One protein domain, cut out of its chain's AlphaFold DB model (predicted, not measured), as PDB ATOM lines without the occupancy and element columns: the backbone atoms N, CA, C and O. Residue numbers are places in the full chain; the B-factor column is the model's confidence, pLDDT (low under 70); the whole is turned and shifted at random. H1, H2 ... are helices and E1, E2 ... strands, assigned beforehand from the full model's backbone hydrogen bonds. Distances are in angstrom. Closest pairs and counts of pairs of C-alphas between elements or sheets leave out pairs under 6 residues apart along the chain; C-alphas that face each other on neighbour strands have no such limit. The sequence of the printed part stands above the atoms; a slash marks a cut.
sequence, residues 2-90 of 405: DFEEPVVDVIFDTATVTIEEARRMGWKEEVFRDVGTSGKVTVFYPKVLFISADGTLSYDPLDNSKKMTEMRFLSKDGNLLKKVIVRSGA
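Overview. This is residues 2 to 90 of the 405 residues of an uncharacterized protein of Deltaproteobacteria bacterium (UniProt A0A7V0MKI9). A long, twisted two-strand ribbon, E1 beside E2, makes the length of an elongated sheet; two short strands, E3 and E4, widen it beside residues 47 to 51 of E2, and two small helices, H1 and H2, sit at the ribbon's other end. Residues 52 to 69 form a long loop beyond the widened end of the sheet. The printed part has 89 residues with two named helices and four named strands, in the order E1, H1, H2, E2, E3, E4; the sheet runs E1, E2, E3, E4, all antiparallel, and the class is mixed, helices and strands. The whole is loose, with a radius of gyration of the C-alphas of 16.2 A, and spans 50 by 26 by 19 A.

Along the chain. Strand E1 covers residues 7 to 18, begins at C-alpha 7 (-23.102, -43.236, -36.411), measures 27.4 A and bends by 63 degrees at residue 15. Helix H1 covers residues 19 to 24 and helix H2 residues 29 to 32. Strand E2, residues 40 to 51, measures 31.5 A and begins at C-alpha 40 (-49.052, -32.709, -44.224). Strand E3 covers residues 70 to 74, 12.9 A long. Strand E4, residues 80 to 85, is 13.9 A long and ends at C-alpha 85 (-22.338, -56.808, -40.500).

Arrangement. E1, an edge strand, is antiparallel to E2 at 159 degrees, with N 8 and O 50 at 2.8 A and N 43 and O 15 at 2.9 A, both within hydrogen-bond range. H1 is on the sheet at a height of 7.3 A, over E1, and runs slantwise to the strands, at 33 degrees to E1 on the local plane. The closest C-alphas of H1 and E2 are those of Ile 19 and Lys 40, 6.2 A apart. H2 only grazes the sheet, with its residues 31 to 32. H1 and H2 are close but not clearly touching; their closest C-alphas, of Ile 19 and Phe 32, are 7.3 A apart. In H1 every O i to N i+4 pair is within hydrogen-bond range; H2 is too short for such a pair. E2 and E3 form a hairpin, antiparallel at 160 degrees, with N 72 and O 49 at 2.8 A. E3 and E4 form a second hairpin and meander on from E2, each strand the antiparallel neighbour of the one before; N 73 and O 82 are 2.8 A apart. E1 and E4 are apart.

Size, cuts and confidence. The two C-alphas farthest apart, of Gly 36 and Ala 90, are 50.8 A from each other. The printed part has no cut. The link from E2 to E3, 18 residues, is long. The mean pLDDT of the printed part is 81.1; residue 31, residues 33 to 38 and residues 55 to 66 are under 70.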
ATOM      1  N   ASP A   2     -30.163 -36.916 -32.392       83.94
ATOM      2  CA  ASP A   2     -29.308 -37.628 -31.431       83.94
ATOM      3  C   ASP A   2     -29.466 -39.145 -31.625       83.94
ATOM      4  O   ASP A   2     -30.538 -39.608 -32.015       83.94
ATOM      5  N   PHE A   3     -28.399 -39.905 -31.383       84.75
ATOM      6  CA  PHE A   3     -28.326 -41.350 -31.595       84.75
ATOM      7  C   PHE A   3     -27.780 -42.057 -30.353       84.75
ATOM      8  O   PHE A   3     -26.984 -41.510 -29.591       84.75
ATOM      9  N   GLU A   4     -28.167 -43.316 -30.167       85.94
ATOM     10  CA  GLU A   4     -27.662 -44.139 -29.062       85.94
ATOM     11  C   GLU A   4     -26.247 -44.678 -29.324       85.94
ATOM     12  O   GLU A   4     -25.510 -45.005 -28.390       85.94
ATOM     13  N   GLU A   5     -25.816 -44.692 -30.584       86.75
ATOM     14  CA  GLU A   5     -24.563 -45.286 -31.048       86.75
ATOM     15  C   GLU A   5     -23.742 -44.322 -31.919       86.75
ATOM     16  O   GLU A   5     -24.277 -43.349 -32.455       86.75
ATOM     17  N   PRO A   6     -22.429 -44.576 -32.066       87.38
ATOM     18  CA  PRO A   6     -21.557 -43.819 -32.962       87.38
ATOM     19  C   PRO A   6     -21.893 -44.101 -34.438       87.38
ATOM     20  O   PRO A   6     -21.354 -45.012 -35.073       87.38
ATOM     21  N   VAL A   7     -22.794 -43.287 -34.979       88.31
ATOM     22  CA  VAL A   7     -23.102 -43.236 -36.411       88.31
ATOM     23  C   VAL A   7     -21.941 -42.582 -37.158       88.31
ATOM     24  O   VAL A   7     -21.427 -41.557 -36.716       88.31
ATOM     25  N   VAL A   8     -21.536 -43.174 -38.281       86.81
ATOM     26  CA  VAL A   8     -20.432 -42.701 -39.130       86.81
ATOM     27  C   VAL A   8     -20.892 -42.098 -40.441       86.81
ATOM     28  O   VAL A   8     -20.218 -41.246 -41.018       86.81
ATOM     29  N   ASP A   9     -22.060 -42.520 -40.902       90.00
ATOM     30  CA  ASP A   9     -22.729 -41.954 -42.057       90.00
ATOM     31  C   ASP A   9     -24.222 -42.267 -41.995       90.00
ATOM     32  O   ASP A   9     -24.650 -43.149 -41.237       90.00
ATOM     33  N   VAL A  10     -25.012 -41.561 -42.799       91.69
ATOM     34  CA  VAL A  10     -26.458 -41.760 -42.903       91.69
ATOM     35  C   VAL A  10     -26.917 -41.546 -44.336       91.69
ATOM     36  O   VAL A  10     -26.596 -40.535 -44.951       91.69
ATOM     37  N   ILE A  11     -27.757 -42.455 -44.831       92.62
ATOM     38  CA  ILE A  11     -28.612 -42.179 -45.988       92.62
ATOM     39  C   ILE A  11     -29.977 -41.752 -45.459       92.62
ATOM     40  O   ILE A  11     -30.657 -42.520 -44.768       92.62
ATOM     41  N   PHE A  12     -30.367 -40.522 -45.781       91.31
ATOM     42  CA  PHE A  12     -31.693 -39.990 -45.484       91.31
ATOM     43  C   PHE A  12     -32.685 -40.318 -46.602       91.31
ATOM     44  O   PHE A  12     -32.315 -40.439 -47.767       91.31
ATOM     45  N   ASP A  13     -33.957 -40.419 -46.236       89.88
ATOM     46  CA  ASP A  13     -35.086 -40.430 -47.168       89.88
ATOM     47  C   ASP A  13     -36.141 -39.424 -46.693       89.88
ATOM     48  O   ASP A  13     -36.016 -38.828 -45.617       89.88
ATOM     49  N   THR A  14     -37.162 -39.207 -47.511       88.19
ATOM     50  CA  THR A  14     -38.261 -38.283 -47.239       88.19
ATOM     51  C   THR A  14     -39.569 -39.028 -47.052       88.19
ATOM     52  O   THR A  14     -39.851 -40.020 -47.720       88.19
ATOM     53  N   ALA A  15     -40.408 -38.523 -46.156       86.69
ATOM     54  CA  ALA A  15     -41.785 -38.965 -46.024       86.69
ATOM     55  C   ALA A  15     -42.706 -37.754 -45.914       86.69
ATOM     56  O   ALA A  15     -42.395 -36.788 -45.223       86.69
ATOM     57  N   THR A  16     -43.860 -37.821 -46.575       88.69
ATOM     58  CA  THR A  16     -44.948 -36.866 -46.341       88.69
ATOM     59  C   THR A  16     -45.839 -37.418 -45.235       88.69
ATOM     60  O   THR A  16     -46.494 -38.445 -45.425       88.69
ATOM     61  N   VAL A  17     -45.837 -36.751 -44.085       87.56
ATOM     62  CA  VAL A  17     -46.472 -37.191 -42.832       87.56
ATOM     63  C   VAL A  17     -47.375 -36.090 -42.276       87.56
ATOM     64  O   VAL A  17     -47.301 -34.945 -42.725       87.56
ATOM     65  N   THR A  18     -48.254 -36.405 -41.324       89.56
ATOM     66  CA  THR A  18     -48.989 -35.349 -40.599       89.56
ATOM     67  C   THR A  18     -48.067 -34.601 -39.630       89.56
ATOM     68  O   THR A  18     -46.997 -35.093 -39.271       89.56
ATOM     69  N   ILE A  19     -48.471 -33.412 -39.170       86.38
ATOM     70  CA  ILE A  19     -47.706 -32.660 -38.159       86.38
ATOM     71  C   ILE A  19     -47.568 -33.474 -36.859       86.38
ATOM     72  O   ILE A  19     -46.501 -33.486 -36.246       86.38
ATOM     73  N   GLU A  20     -48.606 -34.204 -36.438       87.62
ATOM     74  CA  GLU A  20     -48.541 -35.085 -35.264       87.62
ATOM     75  C   GLU A  20     -47.517 -36.209 -35.443       87.62
ATOM     76  O   GLU A  20     -46.755 -36.508 -34.520       87.62
ATOM     77  N   GLU A  21     -47.476 -36.824 -36.627       86.38
ATOM     78  CA  GLU A  21     -46.481 -37.841 -36.969       86.38
ATOM     79  C   GLU A  21     -45.066 -37.248 -36.976       86.38
ATOM     80  O   GLU A  21     -44.171 -37.805 -36.342       86.38
ATOM     81  N   ALA A  22     -44.864 -36.079 -37.592       84.75
ATOM     82  CA  ALA A  22     -43.575 -35.391 -37.598       84.75
ATOM     83  C   ALA A  22     -43.077 -35.067 -36.177       84.75
ATOM     84  O   ALA A  22     -41.910 -35.307 -35.856       84.75
ATOM     85  N   ARG A  23     -43.964 -34.590 -35.290       85.06
ATOM     86  CA  ARG A  23     -43.644 -34.362 -33.869       85.06
ATOM     87  C   ARG A  23     -43.242 -35.657 -33.165       85.06
ATOM     88  O   ARG A  23     -42.261 -35.666 -32.425       85.06
ATOM     89  N   ARG A  24     -43.951 -36.766 -33.417       84.75
ATOM     90  CA  ARG A  24     -43.583 -38.095 -32.889       84.75
ATOM     91  C   ARG A  24     -42.226 -38.578 -33.401       84.75
ATOM     92  O   ARG A  24     -41.525 -39.263 -32.667       84.75
ATOM     93  N   MET A  25     -41.851 -38.195 -34.619       78.75
ATOM     94  CA  MET A  25     -40.529 -38.447 -35.203       78.75
ATOM     95  C   MET A  25     -39.435 -37.503 -34.660       78.75
ATOM     96  O   MET A  25     -38.281 -37.606 -35.069       78.75
ATOM     97  N   GLY A  26     -39.769 -36.589 -33.740       79.75
ATOM     98  CA  GLY A  26     -38.816 -35.695 -33.075       79.75
ATOM     99  C   GLY A  26     -38.552 -34.374 -33.802       79.75
ATOM    100  O   GLY A  26     -37.614 -33.659 -33.439       79.75
ATOM    101  N   TRP A  27     -39.354 -34.025 -34.814       80.50
ATOM    102  CA  TRP A  27     -39.242 -32.743 -35.509       80.50
ATOM    103  C   TRP A  27     -39.819 -31.591 -34.674       80.50
ATOM    104  O   TRP A  27     -40.851 -31.726 -34.016       80.50
ATOM    105  N   LYS A  28     -39.122 -30.448 -34.691       81.12
ATOM    106  CA  LYS A  28     -39.479 -29.237 -33.934       81.12
ATOM    107  C   LYS A  28     -40.450 -28.348 -34.714       81.12
ATOM    108  O   LYS A  28     -40.458 -28.378 -35.940       81.12
ATOM    109  N   GLU A  29     -41.168 -27.477 -33.996       75.12
ATOM    110  CA  GLU A  29     -42.151 -26.522 -34.555       75.12
ATOM    111  C   GLU A  29     -41.620 -25.641 -35.690       75.12
ATOM    112  O   GLU A  29     -42.368 -25.221 -36.566       75.12
ATOM    113  N   GLU A  30     -40.316 -25.377 -35.707       73.56
ATOM    114  CA  GLU A  30     -39.661 -24.559 -36.730       73.56
ATOM    115  C   GLU A  30     -39.830 -25.131 -38.146       73.56
ATOM    116  O   GLU A  30     -39.851 -24.363 -39.102       73.56
ATOM    117  N   VAL A  31     -40.033 -26.447 -38.272       69.00
ATOM    118  CA  VAL A  31     -40.246 -27.140 -39.555       69.00
ATOM    119  C   VAL A  31     -41.698 -27.041 -40.043       69.00
ATOM    120  O   VAL A  31     -41.987 -27.350 -41.195       69.00
ATOM    121  N   PHE A  32     -42.626 -26.573 -39.202       74.69
ATOM    122  CA  PHE A  32     -44.058 -26.508 -39.520       74.69
ATOM    123  C   PHE A  32     -44.552 -25.087 -39.831       74.69
ATOM    124  O   PHE A  32     -45.745 -24.903 -40.048       74.69
ATOM    125  N   ARG A  33     -43.665 -24.078 -39.859       66.56
ATOM    126  CA  ARG A  33     -44.039 -22.647 -39.912       66.56
ATOM    127  C   ARG A  33     -44.938 -22.266 -41.098       66.56
ATOM    128  O   ARG A  33     -45.795 -21.405 -40.927       66.56
ATOM    129  N   ASP A  34     -44.795 -22.942 -42.236       66.94
ATOM    130  CA  ASP A  34     -45.551 -22.648 -43.466       66.94
ATOM    131  C   ASP A  34     -46.727 -23.609 -43.715       66.94
ATOM    132  O   ASP A  34     -47.434 -23.509 -44.720       66.94
ATOM    133  N   VAL A  35     -46.959 -24.553 -42.799       61.88
ATOM    134  CA  VAL A  35     -47.976 -25.595 -42.930       61.88
ATOM    135  C   VAL A  35     -49.017 -25.374 -41.833       61.88
ATOM    136  O   VAL A  35     -48.724 -25.507 -40.650       61.88
ATOM    137  N   GLY A  36     -50.249 -25.006 -42.206       64.44
ATOM    138  CA  GLY A  36     -51.342 -24.814 -41.240       64.44
ATOM    139  C   GLY A  36     -51.563 -26.039 -40.332       64.44
ATOM    140  O   GLY A  36     -51.121 -27.144 -40.639       64.44
ATOM    141  N   THR A  37     -52.303 -25.876 -39.231       62.38
ATOM    142  CA  THR A  37     -52.398 -26.843 -38.110       62.38
ATOM    143  C   THR A  37     -52.916 -28.251 -38.441       62.38
ATOM    144  O   THR A  37     -52.880 -29.114 -37.574       62.38
ATOM    145  N   SER A  38     -53.404 -28.502 -39.656       66.50
ATOM    146  CA  SER A  38     -53.896 -29.808 -40.122       66.50
ATOM    147  C   SER A  38     -53.237 -30.274 -41.428       66.50
ATOM    148  O   SER A  38     -53.778 -31.136 -42.125       66.50
ATOM    149  N   GLY A  39     -52.123 -29.656 -41.825       79.50
ATOM    150  CA  GLY A  39     -51.437 -29.982 -43.071       79.50
ATOM    151  C   GLY A  39     -50.529 -31.208 -42.959       79.50
ATOM    152  O   GLY A  39     -50.170 -31.663 -41.873       79.50
ATOM    153  N   LYS A  40     -50.156 -31.752 -44.119       85.38
ATOM    154  CA  LYS A  40     -49.052 -32.709 -44.224       85.38
ATOM    155  C   LYS A  40     -47.761 -31.949 -44.487       85.38
ATOM    156  O   LYS A  40     -47.770 -30.959 -45.212       85.38
ATOM    157  N   VAL A  41     -46.667 -32.446 -43.936       84.19
ATOM    158  CA  VAL A  41     -45.329 -31.887 -44.100       84.19
ATOM    159  C   VAL A  41     -44.392 -32.974 -44.613       84.19
ATOM    160  O   VAL A  41     -44.531 -34.150 -44.266       84.19
ATOM    161  N   THR A  42     -43.454 -32.595 -45.474       84.12
ATOM    162  CA  THR A  42     -42.370 -33.483 -45.888       84.12
ATOM    163  C   THR A  42     -41.254 -33.398 -44.858       84.12
ATOM    164  O   THR A  42     -40.721 -32.321 -44.608       84.12
ATOM    165  N   VAL A  43     -40.907 -34.532 -44.256       83.00
ATOM    166  CA  VAL A  43     -39.819 -34.637 -43.283       83.00
ATOM    167  C   VAL A  43     -38.754 -35.602 -43.770       83.00
ATOM    168  O   VAL A  43     -39.049 -36.551 -44.500       83.00
ATOM    169  N   PHE A  44     -37.523 -35.387 -43.316       84.44
ATOM    170  CA  PHE A  44     -36.437 -36.336 -43.520       84.44
ATOM    171  C   PHE A  44     -36.416 -37.379 -42.400       84.44
ATOM    172  O   PHE A  44     -36.800 -37.114 -41.259       84.44
ATOM    173  N   TYR A  45     -35.939 -38.577 -42.703       87.44
ATOM    174  CA  TYR A  45     -35.657 -39.584 -41.687       87.44
ATOM    175  C   TYR A  45     -34.441 -40.423 -42.089       87.44
ATOM    176  O   TYR A  45     -34.169 -40.573 -43.284       87.44
ATOM    177  N   PRO A  46     -33.679 -40.968 -41.123       91.25
ATOM    178  CA  PRO A  46     -32.589 -41.881 -41.429       91.25
ATOM    179  C   PRO A  46     -33.156 -43.184 -41.981       91.25
ATOM    180  O   PRO A  46     -33.870 -43.898 -41.282       91.25
ATOM    181  N   LYS A  47     -32.829 -43.502 -43.230       94.88
ATOM    182  CA  LYS A  47     -33.222 -44.760 -43.867       94.88
ATOM    183  C   LYS A  47     -32.157 -45.827 -43.707       94.88
ATOM    184  O   LYS A  47     -32.484 -46.990 -43.487       94.88
ATOM    185  N   VAL A  48     -30.886 -45.434 -43.785       95.88
ATOM    186  CA  VAL A  48     -29.762 -46.329 -43.506       95.88
ATOM    187  C   VAL A  48     -28.786 -45.644 -42.567       95.88
ATOM    188  O   VAL A  48     -28.356 -44.525 -42.838       95.88
ATOM    189  N   LEU A  49     -28.437 -46.315 -41.470       94.31
ATOM    190  CA  LEU A  49     -27.375 -45.897 -40.559       94.31
ATOM    191  C   LEU A  49     -26.133 -46.748 -40.786       94.31
ATOM    192  O   LEU A  49     -26.218 -47.977 -40.818       94.31
ATOM    193  N   PHE A  50     -24.980 -46.096 -40.858       92.50
ATOM    194  CA  PHE A  50     -23.678 -46.749 -40.856       92.50
ATOM    195  C   PHE A  50     -23.056 -46.561 -39.475       92.50
ATOM    196  O   PHE A  50     -22.980 -45.435 -38.988       92.50
ATOM    197  N   ILE A  51     -22.648 -47.644 -38.819       90.81
ATOM    198  CA  ILE A  51     -22.220 -47.641 -37.410       90.81
ATOM    199  C   ILE A  51     -20.793 -48.177 -37.291       90.81
ATOM    200  O   ILE A  51     -20.410 -49.104 -38.006       90.81
ATOM    201  N   SER A  52     -20.029 -47.620 -36.347       85.94
ATOM    202  CA  SER A  52     -18.691 -48.090 -35.971       85.94
ATOM    203  C   SER A  52     -18.651 -48.520 -34.507       85.94
ATOM    204  O   SER A  52     -18.648 -47.685 -33.607       85.94
ATOM    205  N   ALA A  53     -18.627 -49.830 -34.251       74.75
ATOM    206  CA  ALA A  53     -18.737 -50.390 -32.903       74.75
ATOM    207  C   ALA A  53     -17.594 -49.973 -31.959       74.75
ATOM    208  O   ALA A  53     -17.815 -49.853 -30.756       74.75
ATOM    209  N   ASP A  54     -16.392 -49.722 -32.482       71.00
ATOM    210  CA  ASP A  54     -15.242 -49.256 -31.695       71.00
ATOM    211  C   ASP A  54     -15.127 -47.719 -31.651       71.00
ATOM    212  O   ASP A  54     -14.207 -47.167 -31.042       71.00
ATOM    213  N   GLY A  55     -16.064 -47.008 -32.294       64.12
ATOM    214  CA  GLY A  55     -16.050 -45.554 -32.416       64.12
ATOM    215  C   GLY A  55     -14.808 -45.026 -33.137       64.12
ATOM    216  O   GLY A  55     -14.460 -43.848 -32.976       64.12
ATOM    217  N   THR A  56     -14.089 -45.871 -33.879       63.34
ATOM    218  CA  THR A  56     -12.949 -45.447 -34.682       63.34
ATOM    219  C   THR A  56     -13.433 -44.941 -36.030       63.34
ATOM    220  O   THR A  56     -14.287 -45.532 -36.689       63.34
ATOM    221  N   LEU A  57     -12.864 -43.808 -36.424       60.03
ATOM    222  CA  LEU A  57     -12.816 -43.392 -37.810       60.03
ATOM    223  C   LEU A  57     -11.441 -43.803 -38.314       60.03
ATOM    224  O   LEU A  57     -10.430 -43.574 -37.651       60.03
ATOM    225  N   SER A  58     -11.413 -44.453 -39.463       54.03
ATOM    226  CA  SER A  58     -10.288 -44.320 -40.372       54.03
ATOM    227  C   SER A  58     -10.856 -43.569 -41.549       54.03
ATOM    228  O   SER A  58     -11.908 -43.954 -42.053       54.03
ATOM    229  N   TYR A  59     -10.215 -42.471 -41.909       48.66
ATOM    230  CA  TYR A  59     -10.426 -41.852 -43.198       48.66
ATOM    231  C   TYR A  59      -9.141 -42.084 -43.974       48.66
ATOM    232  O   TYR A  59      -8.099 -41.533 -43.603       48.66
ATOM    233  N   ASP A  60      -9.206 -42.941 -44.985       51.91
ATOM    234  CA  ASP A  60      -8.191 -42.965 -46.021       51.91
ATOM    235  C   ASP A  60      -8.676 -42.024 -47.137       51.91
ATOM    236  O   ASP A  60      -9.746 -42.248 -47.692       51.91
ATOM    237  N   PRO A  61      -7.962 -40.945 -47.489       41.25
ATOM    238  CA  PRO A  61      -8.331 -40.133 -48.652       41.25
ATOM    239  C   PRO A  61      -8.411 -40.939 -49.959       41.25
ATOM    240  O   PRO A  61      -9.063 -40.486 -50.898       41.25
ATOM    241  N   LEU A  62      -7.777 -42.117 -50.024       40.19
ATOM    242  CA  LEU A  62      -7.857 -43.039 -51.157       40.19
ATOM    243  C   LEU A  62      -9.070 -43.978 -51.095       40.19
ATOM    244  O   LEU A  62      -9.494 -44.496 -52.129       40.19
ATOM    245  N   ASP A  63      -9.636 -44.182 -49.907       48.22
ATOM    246  CA  ASP A  63     -10.795 -45.030 -49.675       48.22
ATOM    247  C   ASP A  63     -11.764 -44.270 -48.767       48.22
ATOM    248  O   ASP A  63     -11.610 -44.226 -47.547       48.22
ATOM    249  N   ASN A  64     -12.811 -43.687 -49.362       45.00
ATOM    250  CA  ASN A  64     -13.916 -43.035 -48.642       45.00
ATOM    251  C   ASN A  64     -14.638 -43.981 -47.642       45.00
ATOM    252  O   ASN A  64     -15.676 -43.617 -47.081       45.00
ATOM    253  N   SER A  65     -14.123 -45.192 -47.403       53.47
ATOM    254  CA  SER A  65     -14.560 -46.117 -46.375       53.47
ATOM    255  C   SER A  65     -14.213 -45.581 -44.977       53.47
ATOM    256  O   SER A  65     -13.164 -45.802 -44.371       53.47
ATOM    257  N   LYS A  66     -15.179 -44.871 -44.395       68.88
ATOM    258  CA  LYS A  66     -15.226 -44.707 -42.941       68.88
ATOM    259  C   LYS A  66     -15.243 -46.110 -42.334       68.88
ATOM    260  O   LYS A  66     -16.075 -46.926 -42.736       68.88
ATOM    261  N   LYS A  67     -14.363 -46.390 -41.364       73.25
ATOM    262  CA  LYS A  67     -14.408 -47.649 -40.598       73.25
ATOM    263  C   LYS A  67     -15.820 -47.868 -40.077       73.25
ATOM    264  O   LYS A  67     -16.280 -47.159 -39.188       73.25
ATOM    265  N   MET A  68     -16.499 -48.841 -40.662       85.81
ATOM    266  CA  MET A  68     -17.847 -49.230 -40.304       85.81
ATOM    267  C   MET A  68     -17.848 -50.715 -39.995       85.81
ATOM    268  O   MET A  68     -17.163 -51.512 -40.634       85.81
ATOM    269  N   THR A  69     -18.619 -51.078 -38.988       90.31
ATOM    270  CA  THR A  69     -18.799 -52.466 -38.561       90.31
ATOM    271  C   THR A  69     -20.194 -52.971 -38.899       90.31
ATOM    272  O   THR A  69     -20.465 -54.168 -38.820       90.31
ATOM    273  N   GLU A  70     -21.115 -52.062 -39.226       93.12
ATOM    274  CA  GLU A  70     -22.524 -52.386 -39.384       93.12
ATOM    275  C   GLU A  70     -23.269 -51.375 -40.268       93.12
ATOM    276  O   GLU A  70     -23.058 -50.166 -40.167       93.12
ATOM    277  N   MET A  71     -24.199 -51.889 -41.079       95.00
ATOM    278  CA  MET A  71     -25.262 -51.128 -41.738       95.00
ATOM    279  C   MET A  71     -26.620 -51.521 -41.148       95.00
ATOM    280  O   MET A  71     -26.934 -52.712 -41.036       95.00
ATOM    281  N   ARG A  72     -27.453 -50.532 -40.820       96.56
ATOM    282  CA  ARG A  72     -28.835 -50.733 -40.367       96.56
ATOM    283  C   ARG A  72     -29.812 -50.076 -41.313       96.56
ATOM    284  O   ARG A  72     -29.759 -48.869 -41.498       96.56
ATOM    285  N   PHE A  73     -30.730 -50.866 -41.842       97.50
ATOM    286  CA  PHE A  73     -31.839 -50.409 -42.667       97.50
ATOM    287  C   PHE A  73     -33.042 -50.165 -41.769       97.50
ATOM    288  O   PHE A  73     -33.419 -51.051 -40.996       97.50
ATOM    289  N   LEU A  74     -33.624 -48.977 -41.860       95.56
ATOM    290  CA  LEU A  74     -34.689 -48.511 -40.986       95.56
ATOM    291  C   LEU A  74     -35.963 -48.215 -41.778       95.56
ATOM    292  O   LEU A  74     -35.923 -47.793 -42.935       95.56
ATOM    293  N   SER A  75     -37.110 -48.412 -41.133       92.88
ATOM    294  CA  SER A  75     -38.381 -47.894 -41.628       92.88
ATOM    295  C   SER A  75     -38.456 -46.378 -41.425       92.88
ATOM    296  O   SER A  75     -37.681 -45.798 -40.664       92.88
ATOM    297  N   LYS A  76     -39.454 -45.734 -42.041       89.50
ATOM    298  CA  LYS A  76     -39.751 -44.310 -41.810       89.50
ATOM    299  C   LYS A  76     -40.017 -43.952 -40.344       89.50
ATOM    300  O   LYS A  76     -39.801 -42.816 -39.948       89.50
ATOM    301  N   ASP A  77     -40.451 -44.928 -39.549       87.25
ATOM    302  CA  ASP A  77     -40.747 -44.763 -38.125       87.25
ATOM    303  C   ASP A  77     -39.514 -45.039 -37.242       87.25
ATOM    304  O   ASP A  77     -39.621 -45.053 -36.020       87.25
ATOM    305  N   GLY A  78     -38.347 -45.302 -37.849       87.81
ATOM    306  CA  GLY A  78     -37.095 -45.606 -37.151       87.81
ATOM    307  C   GLY A  78     -36.937 -47.067 -36.718       87.81
ATOM    308  O   GLY A  78     -35.949 -47.404 -36.069       87.81
ATOM    309  N   ASN A  79     -37.868 -47.955 -37.082       92.81
ATOM    310  CA  ASN A  79     -37.782 -49.372 -36.718       92.81
ATOM    311  C   ASN A  79     -36.708 -50.086 -37.544       92.81
ATOM    312  O   ASN A  79     -36.652 -49.926 -38.763       92.81
ATOM    313  N   LEU A  80     -35.900 -50.931 -36.898       95.62
ATOM    314  CA  LEU A  80     -34.898 -51.752 -37.577       95.62
ATOM    315  C   LEU A  80     -35.570 -52.790 -38.487       95.62
ATOM    316  O   LEU A  80     -36.243 -53.699 -38.007       95.62
ATOM    317  N   LEU A  81     -35.344 -52.675 -39.795       96.31
ATOM    318  CA  LEU A  81     -35.793 -53.640 -40.802       96.31
ATOM    319  C   LEU A  81     -34.751 -54.734 -41.027       96.31
ATOM    320  O   LEU A  81     -35.084 -55.912 -41.138       96.31
ATOM    321  N   LYS A  82     -33.475 -54.342 -41.114       97.00
ATOM    322  CA  LYS A  82     -32.369 -55.263 -41.380       97.00
ATOM    323  C   LYS A  82     -31.061 -54.739 -40.814       97.00
ATOM    324  O   LYS A  82     -30.776 -53.546 -40.876       97.00
ATOM    325  N   LYS A  83     -30.240 -55.666 -40.330       96.94
ATOM    326  CA  LYS A  83     -28.869 -55.440 -39.880       96.94
ATOM    327  C   LYS A  83     -27.908 -56.231 -40.762       96.94
ATOM    328  O   LYS A  83     -28.126 -57.420 -40.990       96.94
ATOM    329  N   VAL A  84     -26.858 -55.579 -41.250       96.50
ATOM    330  CA  VAL A  84     -25.783 -56.205 -42.031       96.50
ATOM    331  C   VAL A  84     -24.454 -55.903 -41.356       96.50
ATOM    332  O   VAL A  84     -24.132 -54.744 -41.114       96.50
ATOM    333  N   ILE A  85     -23.689 -56.949 -41.048       95.06
ATOM    334  CA  ILE A  85     -22.338 -56.808 -40.500       95.06
ATOM    335  C   ILE A  85     -21.367 -56.483 -41.637       95.06
ATOM    336  O   ILE A  85     -21.442 -57.094 -42.706       95.06
ATOM    337  N   VAL A  86     -20.475 -55.530 -41.371       92.06
ATOM    338  CA  VAL A  86     -19.364 -55.144 -42.244       92.06
ATOM    339  C   VAL A  86     -18.061 -55.482 -41.527       92.06
ATOM    340  O   VAL A  86     -17.850 -55.094 -40.375       92.06
ATOM    341  N   ARG A  87     -17.185 -56.242 -42.179       89.31
ATOM    342  CA  ARG A  87     -15.889 -56.634 -41.615       89.31
ATOM    343  C   ARG A  87     -14.916 -55.463 -41.711       89.31
ATOM    344  O   ARG A  87     -14.248 -55.288 -42.724       89.31
ATOM    345  N   SER A  88     -14.843 -54.664 -40.648       81.50
ATOM    346  CA  SER A  88     -13.937 -53.509 -40.561       81.50
ATOM    347  C   SER A  88     -12.505 -53.881 -40.971       81.50
ATOM    348  O   SER A  88     -11.929 -54.827 -40.435       81.50
ATOM    349  N   GLY A  89     -11.947 -53.147 -41.938       78.69
ATOM    350  CA  GLY A  89     -10.602 -53.372 -42.484       78.69
ATOM    351  C   GLY A  89     -10.488 -54.497 -43.518       78.69
ATOM    352  O   GLY A  89      -9.400 -54.720 -44.034       78.69
ATOM    353  N   ALA A  90     -11.577 -55.200 -43.828       85.94
ATOM    354  CA  ALA A  90     -11.610 -56.219 -44.876       85.94
ATOM    355  C   ALA A  90     -12.722 -55.982 -45.905       85.94
ATOM    356  O   ALA A  90     -12.612 -56.428 -47.039       85.94
TER     357      ALA A  90